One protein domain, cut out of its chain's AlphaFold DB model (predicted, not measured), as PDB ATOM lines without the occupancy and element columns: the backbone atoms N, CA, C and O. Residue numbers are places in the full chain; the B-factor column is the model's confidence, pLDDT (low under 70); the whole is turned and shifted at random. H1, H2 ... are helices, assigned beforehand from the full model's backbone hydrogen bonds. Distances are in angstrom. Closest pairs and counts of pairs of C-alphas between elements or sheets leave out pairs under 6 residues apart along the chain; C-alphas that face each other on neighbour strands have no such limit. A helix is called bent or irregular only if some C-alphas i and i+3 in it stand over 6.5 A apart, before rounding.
ATOM      1  N   MET A   8     -12.999 -42.043 -44.331       91.00
ATOM      2  CA  MET A   8     -12.294 -42.581 -45.495       91.00
ATOM      3  C   MET A   8     -12.556 -41.763 -46.768       91.00
ATOM      4  O   MET A   8     -11.599 -41.341 -47.408       91.00
ATOM      5  N   GLU A   9     -13.820 -41.486 -47.105       92.56
ATOM      6  CA  GLU A   9     -14.182 -40.659 -48.271       92.56
ATOM      7  C   GLU A   9     -13.547 -39.268 -48.204       92.56
ATOM      8  O   GLU A   9     -13.047 -38.769 -49.209       92.56
ATOM      9  N   ASN A  10     -13.509 -38.654 -47.019       93.62
ATOM     10  CA  ASN A  10     -12.867 -37.354 -46.834       93.62
ATOM     11  C   ASN A  10     -11.373 -37.407 -47.145       93.62
ATOM     12  O   ASN A  10     -10.881 -36.558 -47.883       93.62
ATOM     13  N   ILE A  11     -10.657 -38.403 -46.618       94.50
ATOM     14  CA  ILE A  11      -9.223 -38.555 -46.886       94.50
ATOM     15  C   ILE A  11      -8.974 -38.813 -48.370       94.50
ATOM     16  O   ILE A  11      -8.119 -38.156 -48.956       94.50
ATOM     17  N   VAL A  12      -9.752 -39.701 -48.993       95.12
ATOM     18  CA  VAL A  12      -9.642 -39.988 -50.430       95.12
ATOM     19  C   VAL A  12      -9.847 -38.718 -51.256       95.12
ATOM     20  O   VAL A  12      -8.998 -38.403 -52.085       95.12
ATOM     21  N   ASN A  13     -10.904 -37.945 -50.990       94.44
ATOM     22  CA  ASN A  13     -11.190 -36.702 -51.712       94.44
ATOM     23  C   ASN A  13     -10.081 -35.653 -51.528       94.44
ATOM     24  O   ASN A  13      -9.674 -35.006 -52.492       94.44
ATOM     25  N   VAL A  14      -9.568 -35.496 -50.302       94.50
ATOM     26  CA  VAL A  14      -8.473 -34.559 -50.002       94.50
ATOM     27  C   VAL A  14      -7.205 -34.958 -50.752       94.50
ATOM     28  O   VAL A  14      -6.597 -34.125 -51.421       94.50
ATOM     29  N   VAL A  15      -6.825 -36.232 -50.696       95.31
ATOM     30  CA  VAL A  15      -5.630 -36.739 -51.381       95.31
ATOM     31  C   VAL A  15      -5.775 -36.598 -52.895       95.31
ATOM     32  O   VAL A  15      -4.868 -36.085 -53.548       95.31
ATOM     33  N   GLN A  16      -6.935 -36.957 -53.450       94.69
ATOM     34  CA  GLN A  16      -7.239 -36.790 -54.872       94.69
ATOM     35  C   GLN A  16      -7.147 -35.332 -55.325       94.69
ATOM     36  O   GLN A  16      -6.615 -35.068 -56.399       94.69
ATOM     37  N   SER A  17      -7.605 -34.386 -54.500       93.50
ATOM     38  CA  SER A  17      -7.495 -32.957 -54.815       93.50
ATOM     39  C   SER A  17      -6.045 -32.456 -54.873       93.50
ATOM     40  O   SER A  17      -5.764 -31.497 -55.587       93.50
ATOM     41  N   GLY A  18      -5.123 -33.113 -54.157       90.62
ATOM     42  CA  GLY A  18      -3.697 -32.783 -54.150       90.62
ATOM     43  C   GLY A  18      -2.908 -33.373 -55.325       90.62
ATOM     44  O   GLY A  18      -1.924 -32.776 -55.753       90.62
ATOM     45  N   GLY A  19      -3.318 -34.531 -55.851       87.94
ATOM     46  CA  GLY A  19      -2.780 -35.143 -57.078       87.94
ATOM     47  C   GLY A  19      -1.350 -35.710 -57.017       87.94
ATOM     48  O   GLY A  19      -1.016 -36.568 -57.831       87.94
ATOM     49  N   ASP A  20      -0.515 -35.292 -56.063       92.12
ATOM     50  CA  ASP A  20       0.867 -35.771 -55.887       92.12
ATOM     51  C   ASP A  20       0.934 -36.942 -54.892       92.12
ATOM     52  O   ASP A  20       1.305 -36.792 -53.723       92.12
ATOM     53  N   TYR A  21       0.518 -38.126 -55.350       93.81
ATOM     54  CA  TYR A  21       0.494 -39.330 -54.514       93.81
ATOM     55  C   TYR A  21       1.893 -39.824 -54.156       93.81
ATOM     56  O   TYR A  21       2.099 -40.307 -53.048       93.81
ATOM     57  N   GLU A  22       2.857 -39.683 -55.059       91.56
ATOM     58  CA  GLU A  22       4.188 -40.248 -54.854       91.56
ATOM     59  C   GLU A  22       4.992 -39.466 -53.815       91.56
ATOM     60  O   GLU A  22       5.594 -40.043 -52.910       91.56
ATOM     61  N   ARG A  23       4.949 -38.131 -53.849       92.69
ATOM     62  CA  ARG A  23       5.591 -37.347 -52.788       92.69
ATOM     63  C   ARG A  23       4.906 -37.559 -51.442       92.69
ATOM     64  O   ARG A  23       5.575 -37.588 -50.408       92.69
ATOM     65  N   LEU A  24       3.580 -37.703 -51.433       94.44
ATOM     66  CA  LEU A  24       2.829 -37.920 -50.201       94.44
ATOM     67  C   LEU A  24       3.113 -39.305 -49.600       94.44
ATOM     68  O   LEU A  24       3.302 -39.401 -48.388       94.44
ATOM     69  N   SER A  25       3.190 -40.360 -50.419       95.12
ATOM     70  CA  SER A  25       3.522 -41.720 -49.968       95.12
ATOM     71  C   SER A  25       4.933 -41.769 -49.376       95.12
ATOM     72  O   SER A  25       5.103 -42.282 -48.269       95.12
ATOM     73  N   GLN A  26       5.919 -41.143 -50.030       94.88
ATOM     74  CA  GLN A  26       7.282 -40.991 -49.510       94.88
ATOM     75  C   GLN A  26       7.299 -40.203 -48.195       94.88
ATOM     76  O   GLN A  26       7.967 -40.593 -47.238       94.88
ATOM     77  N   GLY A  27       6.516 -39.123 -48.113       94.75
ATOM     78  CA  GLY A  27       6.349 -38.337 -46.892       94.75
ATOM     79  C   GLY A  27       5.845 -39.180 -45.722       94.75
ATOM     80  O   GLY A  27       6.381 -39.080 -44.622       94.75
ATOM     81  N   ILE A  28       4.863 -40.053 -45.943       94.62
ATOM     82  CA  ILE A  28       4.372 -40.955 -44.894       94.62
ATOM     83  C   ILE A  28       5.440 -42.007 -44.571       94.62
ATOM     84  O   ILE A  28       5.747 -42.209 -43.397       94.62
ATOM     85  N   PHE A  29       6.060 -42.620 -45.581       95.19
ATOM     86  CA  PHE A  29       7.065 -43.673 -45.409       95.19
ATOM     87  C   PHE A  29       8.289 -43.217 -44.604       95.19
ATOM     88  O   PHE A  29       8.777 -43.933 -43.734       95.19
ATOM     89  N   GLU A  30       8.779 -42.001 -44.841       94.69
ATOM     90  CA  GLU A  30       9.954 -41.488 -44.130       94.69
ATOM     91  C   GLU A  30       9.655 -41.047 -42.688       94.69
ATOM     92  O   GLU A  30      10.591 -40.892 -41.897       94.69
ATOM     93  N   ASN A  31       8.375 -40.852 -42.340       92.94
ATOM     94  CA  ASN A  31       7.954 -40.270 -41.064       92.94
ATOM     95  C   ASN A  31       7.137 -41.209 -40.160       92.94
ATOM     96  O   ASN A  31       7.085 -40.951 -38.958       92.94
ATOM     97  N   TYR A  32       6.509 -42.279 -40.667       91.44
ATOM     98  CA  TYR A  32       5.566 -43.085 -39.868       91.44
ATOM     99  C   TYR A  32       6.219 -43.751 -38.647       91.44
ATOM    100  O   TYR A  32       5.608 -43.797 -37.587       91.44
ATOM    101  N   LEU A  33       7.486 -44.167 -38.751       90.06
ATOM    102  CA  LEU A  33       8.241 -44.743 -37.628       90.06
ATOM    103  C   LEU A  33       8.660 -43.709 -36.573       90.06
ATOM    104  O   LEU A  33       8.930 -44.064 -35.430       90.06
ATOM    105  N   ALA A  34       8.739 -42.428 -36.943       87.19
ATOM    106  CA  ALA A  34       9.057 -41.350 -36.008       87.19
ATOM    107  C   ALA A  34       7.817 -40.867 -35.236       87.19
ATOM    108  O   ALA A  34       7.939 -40.108 -34.269       87.19
ATOM    109  N   GLN A  35       6.618 -41.279 -35.659       83.44
ATOM    110  CA  GLN A  35       5.388 -40.922 -34.973       83.44
ATOM    111  C   GLN A  35       5.234 -41.724 -33.684       83.44
ATOM    112  O   GLN A  35       5.382 -42.942 -33.640       83.44
ATOM    113  N   LYS A  36       4.884 -41.019 -32.609       75.12
ATOM    114  CA  LYS A  36       4.571 -41.618 -31.313       75.12
ATOM    115  C   LYS A  36       3.141 -42.156 -31.334       75.12
ATOM    116  O   LYS A  36       2.208 -41.514 -30.848       75.12
ATOM    117  N   VAL A  37       2.970 -43.320 -31.944       75.81
ATOM    118  CA  VAL A  37       1.725 -44.089 -31.871       75.81
ATOM    119  C   VAL A  37       1.849 -45.075 -30.711       75.81
ATOM    120  O   VAL A  37       2.892 -45.693 -30.517       75.81
ATOM    121  N   SER A  38       0.797 -45.196 -29.899       75.62
ATOM    122  CA  SER A  38       0.735 -46.209 -28.840       75.62
ATOM    123  C   SER A  38       0.483 -47.580 -29.472       75.62
ATOM    124  O   SER A  38      -0.653 -48.037 -29.523       75.62
ATOM    125  N   ASP A  39       1.542 -48.207 -29.975       84.25
ATOM    126  CA  ASP A  39       1.516 -49.516 -30.631       84.25
ATOM    127  C   ASP A  39       2.576 -50.433 -30.002       84.25
ATOM    128  O   ASP A  39       3.641 -50.677 -30.561       84.25
ATOM    129  N   ALA A  40       2.305 -50.899 -28.777       83.62
ATOM    130  CA  ALA A  40       3.264 -51.687 -27.996       83.62
ATOM    131  C   ALA A  40       3.645 -53.020 -28.666       83.62
ATOM    132  O   ALA A  40       4.750 -53.512 -28.458       83.62
ATOM    133  N   ALA A  41       2.739 -53.592 -29.463       88.44
ATOM    134  CA  ALA A  41       2.961 -54.834 -30.201       88.44
ATOM    135  C   ALA A  41       3.493 -54.606 -31.630       88.44
ATOM    136  O   ALA A  41       3.763 -55.578 -32.328       88.44
ATOM    137  N   MET A  42       3.639 -53.349 -32.069       89.19
ATOM    138  CA  MET A  42       4.010 -52.966 -33.439       89.19
ATOM    139  C   MET A  42       3.075 -53.520 -34.531       89.19
ATOM    140  O   MET A  42       3.472 -53.630 -35.692       89.19
ATOM    141  N   GLN A  43       1.831 -53.861 -34.188       91.75
ATOM    142  CA  GLN A  43       0.896 -54.503 -35.113       91.75
ATOM    143  C   GLN A  43       0.401 -53.520 -36.175       91.75
ATOM    144  O   GLN A  43       0.386 -53.848 -37.361       91.75
ATOM    145  N   ASN A  44       0.058 -52.292 -35.771       90.38
ATOM    146  CA  ASN A  44      -0.349 -51.244 -36.709       90.38
ATOM    147  C   ASN A  44       0.836 -50.837 -37.587       90.38
ATOM    148  O   ASN A  44       0.676 -50.567 -38.774       90.38
ATOM    149  N   THR A  45       2.036 -50.810 -37.006       92.19
ATOM    150  CA  THR A  45       3.281 -50.503 -37.717       92.19
ATOM    151  C   THR A  45       3.581 -51.543 -38.800       92.19
ATOM    152  O   THR A  45       3.932 -51.172 -39.920       92.19
ATOM    153  N   ALA A  46       3.402 -52.831 -38.492       94.06
ATOM    154  CA  ALA A  46       3.535 -53.917 -39.459       94.06
ATOM    155  C   ALA A  46       2.475 -53.817 -40.569       94.06
ATOM    156  O   ALA A  46       2.819 -53.859 -41.747       94.06
ATOM    157  N   GLU A  47       1.211 -53.572 -40.212       95.69
ATOM    158  CA  GLU A  47       0.135 -53.421 -41.197       95.69
ATOM    159  C   GLU A  47       0.369 -52.216 -42.128       95.69
ATOM    160  O   GLU A  47       0.146 -52.291 -43.335       95.69
ATOM    161  N   VAL A  48       0.892 -51.102 -41.605       95.62
ATOM    162  CA  VAL A  48       1.302 -49.947 -42.422       95.62
ATOM    163  C   VAL A  48       2.375 -50.337 -43.442       95.62
ATOM    164  O   VAL A  48       2.291 -49.904 -44.596       95.62
ATOM    165  N   ALA A  49       3.357 -51.156 -43.049       95.56
ATOM    166  CA  ALA A  49       4.387 -51.662 -43.953       95.56
ATOM    167  C   ALA A  49       3.791 -52.552 -45.059       95.56
ATOM    168  O   ALA A  49       4.149 -52.381 -46.226       95.56
ATOM    169  N   ASP A  50       2.823 -53.410 -44.736       97.31
ATOM    170  CA  ASP A  50       2.108 -54.218 -45.733       97.31
ATOM    171  C   ASP A  50       1.353 -53.338 -46.743       97.31
ATOM    172  O   ASP A  50       1.411 -53.568 -47.955       97.31
ATOM    173  N   TRP A  51       0.715 -52.259 -46.279       97.19
ATOM    174  CA  TRP A  51       0.082 -51.276 -47.164       97.19
ATOM    175  C   TRP A  51       1.086 -50.526 -48.053       97.19
ATOM    176  O   TRP A  51       0.741 -50.159 -49.179       97.19
ATOM    177  N   PHE A  52       2.332 -50.326 -47.605       97.00
ATOM    178  CA  PHE A  52       3.401 -49.816 -48.470       97.00
ATOM    179  C   PHE A  52       3.794 -50.819 -49.555       97.00
ATOM    180  O   PHE A  52       3.939 -50.415 -50.707       97.00
ATOM    181  N   VAL A  53       3.888 -52.113 -49.236       96.81
ATOM    182  CA  VAL A  53       4.149 -53.169 -50.234       96.81
ATOM    183  C   VAL A  53       3.023 -53.241 -51.270       96.81
ATOM    184  O   VAL A  53       3.279 -53.353 -52.474       96.81
ATOM    185  N   PHE A  54       1.768 -53.128 -50.827       96.00
ATOM    186  CA  PHE A  54       0.615 -53.057 -51.723       96.00
ATOM    187  C   PHE A  54       0.674 -51.823 -52.636       96.00
ATOM    188  O   PHE A  54       0.498 -51.945 -53.849       96.00
ATOM    189  N   SER A  55       0.967 -50.646 -52.073       96.06
ATOM    190  CA  SER A  55       1.116 -49.402 -52.836       96.06
ATOM    191  C   SER A  55       2.243 -49.499 -53.871       96.06
ATOM    192  O   SER A  55       2.012 -49.201 -55.042       96.06
ATOM    193  N   ASP A  56       3.421 -50.004 -53.492       94.88
ATOM    194  CA  ASP A  56       4.548 -50.225 -54.410       94.88
ATOM    195  C   ASP A  56       4.174 -51.186 -55.548       94.88
ATOM    196  O   ASP A  56       4.468 -50.932 -56.715       94.88
ATOM    197  N   SER A  57       3.419 -52.246 -55.246       94.69
ATOM    198  CA  SER A  57       2.925 -53.191 -56.256       94.69
ATOM    199  C   SER A  57       1.965 -52.534 -57.257       94.69
ATOM    200  O   SER A  57       2.095 -52.756 -58.466       94.69
ATOM    201  N   LEU A  58       1.032 -51.695 -56.786       94.31
ATOM    202  CA  LEU A  58       0.146 -50.911 -57.657       94.31
ATOM    203  C   LEU A  58       0.949 -49.959 -58.541       94.31
ATOM    204  O   LEU A  58       0.764 -49.937 -59.757       94.31
ATOM    205  N   GLN A  59       1.864 -49.200 -57.942       93.81
ATOM    206  CA  GLN A  59       2.701 -48.247 -58.658       93.81
ATOM    207  C   GLN A  59       3.600 -48.930 -59.686       93.81
ATOM    208  O   GLN A  59       3.714 -48.460 -60.818       93.81
ATOM    209  N   LYS A  60       4.184 -50.080 -59.347       94.00
ATOM    210  CA  LYS A  60       4.951 -50.905 -60.277       94.00
ATOM    211  C   LYS A  60       4.096 -51.340 -61.464       94.00
ATOM    212  O   LYS A  60       4.545 -51.210 -62.598       94.00
ATOM    213  N   MET A  61       2.870 -51.813 -61.235       94.56
ATOM    214  CA  MET A  61       1.962 -52.211 -62.314       94.56
ATOM    215  C   MET A  61       1.569 -51.022 -63.203       94.56
ATOM    216  O   MET A  61       1.639 -51.134 -64.426       94.56
ATOM    217  N   ILE A  62       1.242 -49.869 -62.614       95.12
ATOM    218  CA  ILE A  62       0.930 -48.634 -63.353       95.12
ATOM    219  C   ILE A  62       2.122 -48.211 -64.216       95.12
ATOM    220  O   ILE A  62       1.965 -47.983 -65.410       95.12
ATOM    221  N   ASN A  63       3.319 -48.145 -63.634       93.44
ATOM    222  CA  ASN A  63       4.499 -47.610 -64.309       93.44
ATOM    223  C   ASN A  63       5.103 -48.582 -65.333       93.44
ATOM    224  O   ASN A  63       5.586 -48.145 -66.374       93.44
ATOM    225  N   GLN A  64       5.090 -49.892 -65.064       95.56
ATOM    226  CA  GLN A  64       5.686 -50.892 -65.958       95.56
ATOM    227  C   GLN A  64       4.724 -51.358 -67.052       95.56
ATOM    228  O   GLN A  64       5.154 -51.560 -68.184       95.56
ATOM    229  N   GLN A  65       3.443 -51.554 -66.728       94.06
ATOM    230  CA  GLN A  65       2.446 -52.080 -67.670       94.06
ATOM    231  C   GLN A  65       1.568 -50.987 -68.285       94.06
ATOM    232  O   GLN A  65       0.746 -51.293 -69.143       94.06
ATOM    233  N   GLN A  66       1.707 -49.730 -67.841       93.38
ATOM    234  CA  GLN A  66       0.877 -48.599 -68.280       93.38
ATOM    235  C   GLN A  66      -0.629 -48.839 -68.069       93.38
ATOM    236  O   GLN A  66      -1.477 -48.286 -68.771       93.38
ATOM    237  N   ASN A  67      -0.983 -49.667 -67.081       91.94
ATOM    238  CA  ASN A  67      -2.368 -49.967 -66.745       91.94
ATOM    239  C   ASN A  67      -2.927 -48.906 -65.782       91.94
ATOM    240  O   ASN A  67      -2.849 -49.046 -64.562       91.94
ATOM    241  N   TYR A  68      -3.519 -47.848 -66.333       93.88
ATOM    242  CA  TYR A  68      -4.101 -46.754 -65.546       93.88
ATOM    243  C   TYR A  68      -5.508 -47.044 -65.007       93.88
ATOM    244  O   TYR A  68      -6.015 -46.269 -64.198       93.88
ATOM    245  N   SER A  69      -6.135 -48.168 -65.373       95.25
ATOM    246  CA  SER A  69      -7.441 -48.560 -64.821       95.25
ATOM    247  C   SER A  69      -7.392 -48.786 -63.307       95.25
ATOM    248  O   SER A  69      -8.412 -48.660 -62.634       95.25
ATOM    249  N   ILE A  70      -6.204 -49.073 -62.764       93.50
ATOM    250  CA  ILE A  70      -5.977 -49.234 -61.324       93.50
ATOM    251  C   ILE A  70      -5.481 -47.961 -60.614       93.50
ATOM    252  O   ILE A  70      -5.350 -47.944 -59.391       93.50
ATOM    253  N   TYR A  71      -5.242 -46.869 -61.340       93.00
ATOM    254  CA  TYR A  71      -4.824 -45.593 -60.751       93.00
ATOM    255  C   TYR A  71      -5.800 -45.054 -59.678       93.00
ATOM    256  O   TYR A  71      -5.333 -44.562 -58.648       93.00
ATOM    257  N   PRO A  72      -7.140 -45.200 -59.825       93.38
ATOM    258  CA  PRO A  72      -8.098 -44.749 -58.812       93.38
ATOM    259  C   PRO A  72      -7.994 -45.450 -57.451       93.38
ATOM    260  O   PRO A  72      -8.618 -44.985 -56.499       93.38
ATOM    261  N   TYR A  73      -7.230 -46.542 -57.337       93.38
ATOM    262  CA  TYR A  73      -7.037 -47.263 -56.077       93.38
ATOM    263  C   TYR A  73      -5.927 -46.656 -55.201       93.38
ATOM    264  O   TYR A  73      -5.943 -46.864 -53.991       93.38
ATOM    265  N   LEU A  74      -5.008 -45.855 -55.764       94.06
ATOM    266  CA  LEU A  74      -3.906 -45.237 -55.007       94.06
ATOM    267  C   LEU A  74      -4.383 -44.377 -53.816       94.06
ATOM    268  O   LEU A  74      -3.857 -44.554 -52.722       94.06
ATOM    269  N   PRO A  75      -5.406 -43.505 -53.939       95.12
ATOM    270  CA  PRO A  75      -5.895 -42.694 -52.818       95.12
ATOM    271  C   PRO A  75      -6.378 -43.503 -51.606       95.12
ATOM    272  O   PRO A  75      -6.348 -43.007 -50.479       95.12
ATOM    273  N   TYR A  76      -6.814 -44.748 -51.812       94.56
ATOM    274  CA  TYR A  76      -7.322 -45.590 -50.730       94.56
ATOM    275  C   TYR A  76      -6.208 -46.071 -49.791       94.56
ATOM    276  O   TYR A  76      -6.475 -46.272 -48.608       94.56
ATOM    277  N   THR A  77      -4.952 -46.164 -50.251       95.94
ATOM    278  CA  THR A  77      -3.823 -46.508 -49.364       95.94
ATOM    279  C   THR A  77      -3.610 -45.430 -48.300       95.94
ATOM    280  O   THR A  77      -3.341 -45.739 -47.144       95.94
ATOM    281  N   PHE A  78      -3.834 -44.159 -48.646       96.38
ATOM    282  CA  PHE A  78      -3.744 -43.040 -47.708       96.38
ATOM    283  C   PHE A  78      -4.844 -43.059 -46.656       96.38
ATOM    284  O   PHE A  78      -4.600 -42.678 -45.511       96.38
ATOM    285  N   ALA A  79      -6.044 -43.521 -47.012       95.25
ATOM    286  CA  ALA A  79      -7.105 -43.707 -46.034       95.25
ATOM    287  C   ALA A  79      -6.738 -44.784 -45.001       95.25
ATOM    288  O   ALA A  79      -6.975 -44.574 -43.810       95.25
ATOM    289  N   MET A  80      -6.093 -45.870 -45.438       94.94
ATOM    290  CA  MET A  80      -5.610 -46.934 -44.552       94.94
ATOM    291  C   MET A  80      -4.458 -46.468 -43.660       94.94
ATOM    292  O   MET A  80      -4.517 -46.622 -42.438       94.94
ATOM    293  N   TRP A  81      -3.449 -45.798 -44.223       95.00
ATOM    294  CA  TRP A  81      -2.381 -45.190 -43.423       95.00
ATOM    295  C   TRP A  81      -2.936 -44.190 -42.410       95.00
ATOM    296  O   TRP A  81      -2.527 -44.188 -41.253       95.00
ATOM    297  N   HIS A  82      -3.927 -43.386 -42.798       93.38
ATOM    298  CA  HIS A  82      -4.593 -42.474 -41.878       93.38
ATOM    299  C   HIS A  82      -5.351 -43.206 -40.761       93.38
ATOM    300  O   HIS A  82      -5.317 -42.748 -39.620       93.38
ATOM    301  N   SER A  83      -6.034 -44.323 -41.033       92.06
ATOM    302  CA  SER A  83      -6.708 -45.085 -39.973       92.06
ATOM    303  C   SER A  83      -5.731 -45.719 -38.985       92.06
ATOM    304  O   SER A  83      -6.040 -45.755 -37.797       92.06
ATOM    305  N   LEU A  84      -4.564 -46.159 -39.460       91.44
ATOM    306  CA  LEU A  84      -3.567 -46.873 -38.659       91.44
ATOM    307  C   LEU A  84      -2.637 -45.932 -37.871       91.44
ATOM    308  O   LEU A  84      -2.218 -46.268 -36.766       91.44
ATOM    309  N   LEU A  85      -2.327 -44.751 -38.419       90.75
ATOM    310  CA  LEU A  85      -1.324 -43.827 -37.864       90.75
ATOM    311  C   LEU A  85      -1.911 -42.598 -37.160       90.75
ATOM    312  O   LEU A  85      -1.184 -41.867 -36.488       90.75
ATOM    313  N   ALA A  86      -3.207 -42.312 -37.320       88.62
ATOM    314  CA  ALA A  86      -3.785 -41.098 -36.753       88.62
ATOM    315  C   ALA A  86      -3.668 -41.058 -35.225       88.62
ATOM    316  O   ALA A  86      -4.189 -41.912 -34.510       88.62
ATOM    317  N   THR A  87      -3.048 -39.992 -34.730       86.00
ATOM    318  CA  THR A  87      -2.854 -39.720 -33.306       86.00
ATOM    319  C   THR A  87      -3.170 -38.257 -33.002       86.00
ATOM    320  O   THR A  87      -3.089 -37.394 -33.875       86.00
ATOM    321  N   LEU A  88      -3.532 -37.969 -31.748       85.19
ATOM    322  CA  LEU A  88      -3.741 -36.603 -31.250       85.19
ATOM    323  C   LEU A  88      -2.417 -35.882 -30.951       85.19
ATOM    324  O   LEU A  88      -2.402 -34.672 -30.726       85.19
ATOM    325  N   GLN A  89      -1.303 -36.614 -30.918       84.50
ATOM    326  CA  GLN A  89       0.010 -36.041 -30.651       84.50
ATOM    327  C   GLN A  89       0.542 -35.278 -31.868       84.50
ATOM    328  O   GLN A  89       0.391 -35.705 -33.011       84.50
ATOM    329  N   ARG A  90       1.220 -34.151 -31.620       81.31
ATOM    330  CA  ARG A  90       1.865 -33.375 -32.684       81.31
ATOM    331  C   ARG A  90       3.006 -34.190 -33.300       81.31
ATOM    332  O   ARG A  90       3.980 -34.498 -32.616       81.31
ATOM    333  N   ALA A  91       2.896 -34.490 -34.592       81.50
ATOM    334  CA  ALA A  91       3.962 -35.122 -35.359       81.50
ATOM    335  C   ALA A  91       5.026 -34.094 -35.769       81.50
ATOM    336  O   ALA A  91       4.698 -32.968 -36.147       81.50
ATOM    337  N   ASN A  92       6.297 -34.492 -35.711       85.62
ATOM    338  CA  ASN A  92       7.408 -33.715 -36.247       85.62
ATOM    339  C   ASN A  92       7.739 -34.290 -37.630       85.62
ATOM    340  O   ASN A  92       8.312 -35.373 -37.716       85.62
ATOM    341  N   ILE A  93       7.272 -33.629 -38.691       89.69
ATOM    342  CA  ILE A  93       7.325 -34.153 -40.062       89.69
ATOM    343  C   ILE A  93       8.542 -33.566 -40.774       89.69
ATOM    344  O   ILE A  93       8.638 -32.350 -40.936       89.69
ATOM    345  N   SER A  94       9.454 -34.425 -41.226       93.00
ATOM    346  CA  SER A  94      10.532 -34.055 -42.143       93.00
ATOM    347  C   SER A  94      10.088 -34.201 -43.596       93.00
ATOM    348  O   SER A  94       9.344 -35.123 -43.936       93.00
ATOM    349  N   PHE A  95      10.573 -33.312 -44.462       94.00
ATOM    350  CA  PHE A  95      10.346 -33.409 -45.902       94.00
ATOM    351  C   PHE A  95      10.976 -34.699 -46.470       94.00
ATOM    352  O   PHE A  95      12.093 -35.022 -46.064       94.00
ATOM    353  N   PRO A  96      10.301 -35.428 -47.386       94.06
ATOM    354  CA  PRO A  96      10.824 -36.678 -47.927       94.06
ATOM    355  C   PRO A  96      11.992 -36.428 -48.890       94.06
ATOM    356  O   PRO A  96      11.792 -36.000 -50.028       94.06
TER     357      PRO A  96
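This is residues 8 to 96 of the 270 residues of an uncharacterized protein of Phlebotomus papatasi (UniProt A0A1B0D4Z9). Helices H2, H3 and H4 make an up-and-down bundle, each running against the one before, and short H1 crosses H4 steeply. The 89 printed residues, with four named helices and no named strand, are all helix in class and compact: radius of gyration of the C-alphas 13.4 A, spans 40 by 25 by 24 A.

H1, residues 8 to 18, touches residues 75 to 82 of H4, residues 68 to 85, at a steep tilt of 61 degrees; the closest C-alphas, Val 12 and Pro 75, are 5.2 A apart. H2, residues 21 to 34, touches H4 at 23 degrees, a shallow tilt, the same way; closest C-alphas Tyr 32 and Leu 85, 7.2 A. H3, residues 43 to 65, forms a hairpin with H4 at 14 degrees; closest C-alphas Asn 44 and Leu 84, 5.8 A. Every O i to N i+4 pair is within hydrogen-bond range in H1 and H3, 7 of 10 in H2 and 6 of 14 in H4, which has 11 of 15 O i to N i+3 pairs.

H1 begins at C-alpha 8 (-12.294, -42.581, -45.495) and spans 15.6 A, H2 20.5 A, H3 32.7 A; H4, 28.0 A, ends at C-alpha 85 (-1.324, -43.827, -37.864). H2 and H4 are irregular: C-alphas 30 and 33 are 7.5 A apart, 69 and 72 7.1 A.

The farthest C-alphas, Ala 40 and Gln 66, are 40.5 A apart. The printed part has no cut, no long link, and no printed residue is under 70 in pLDDT.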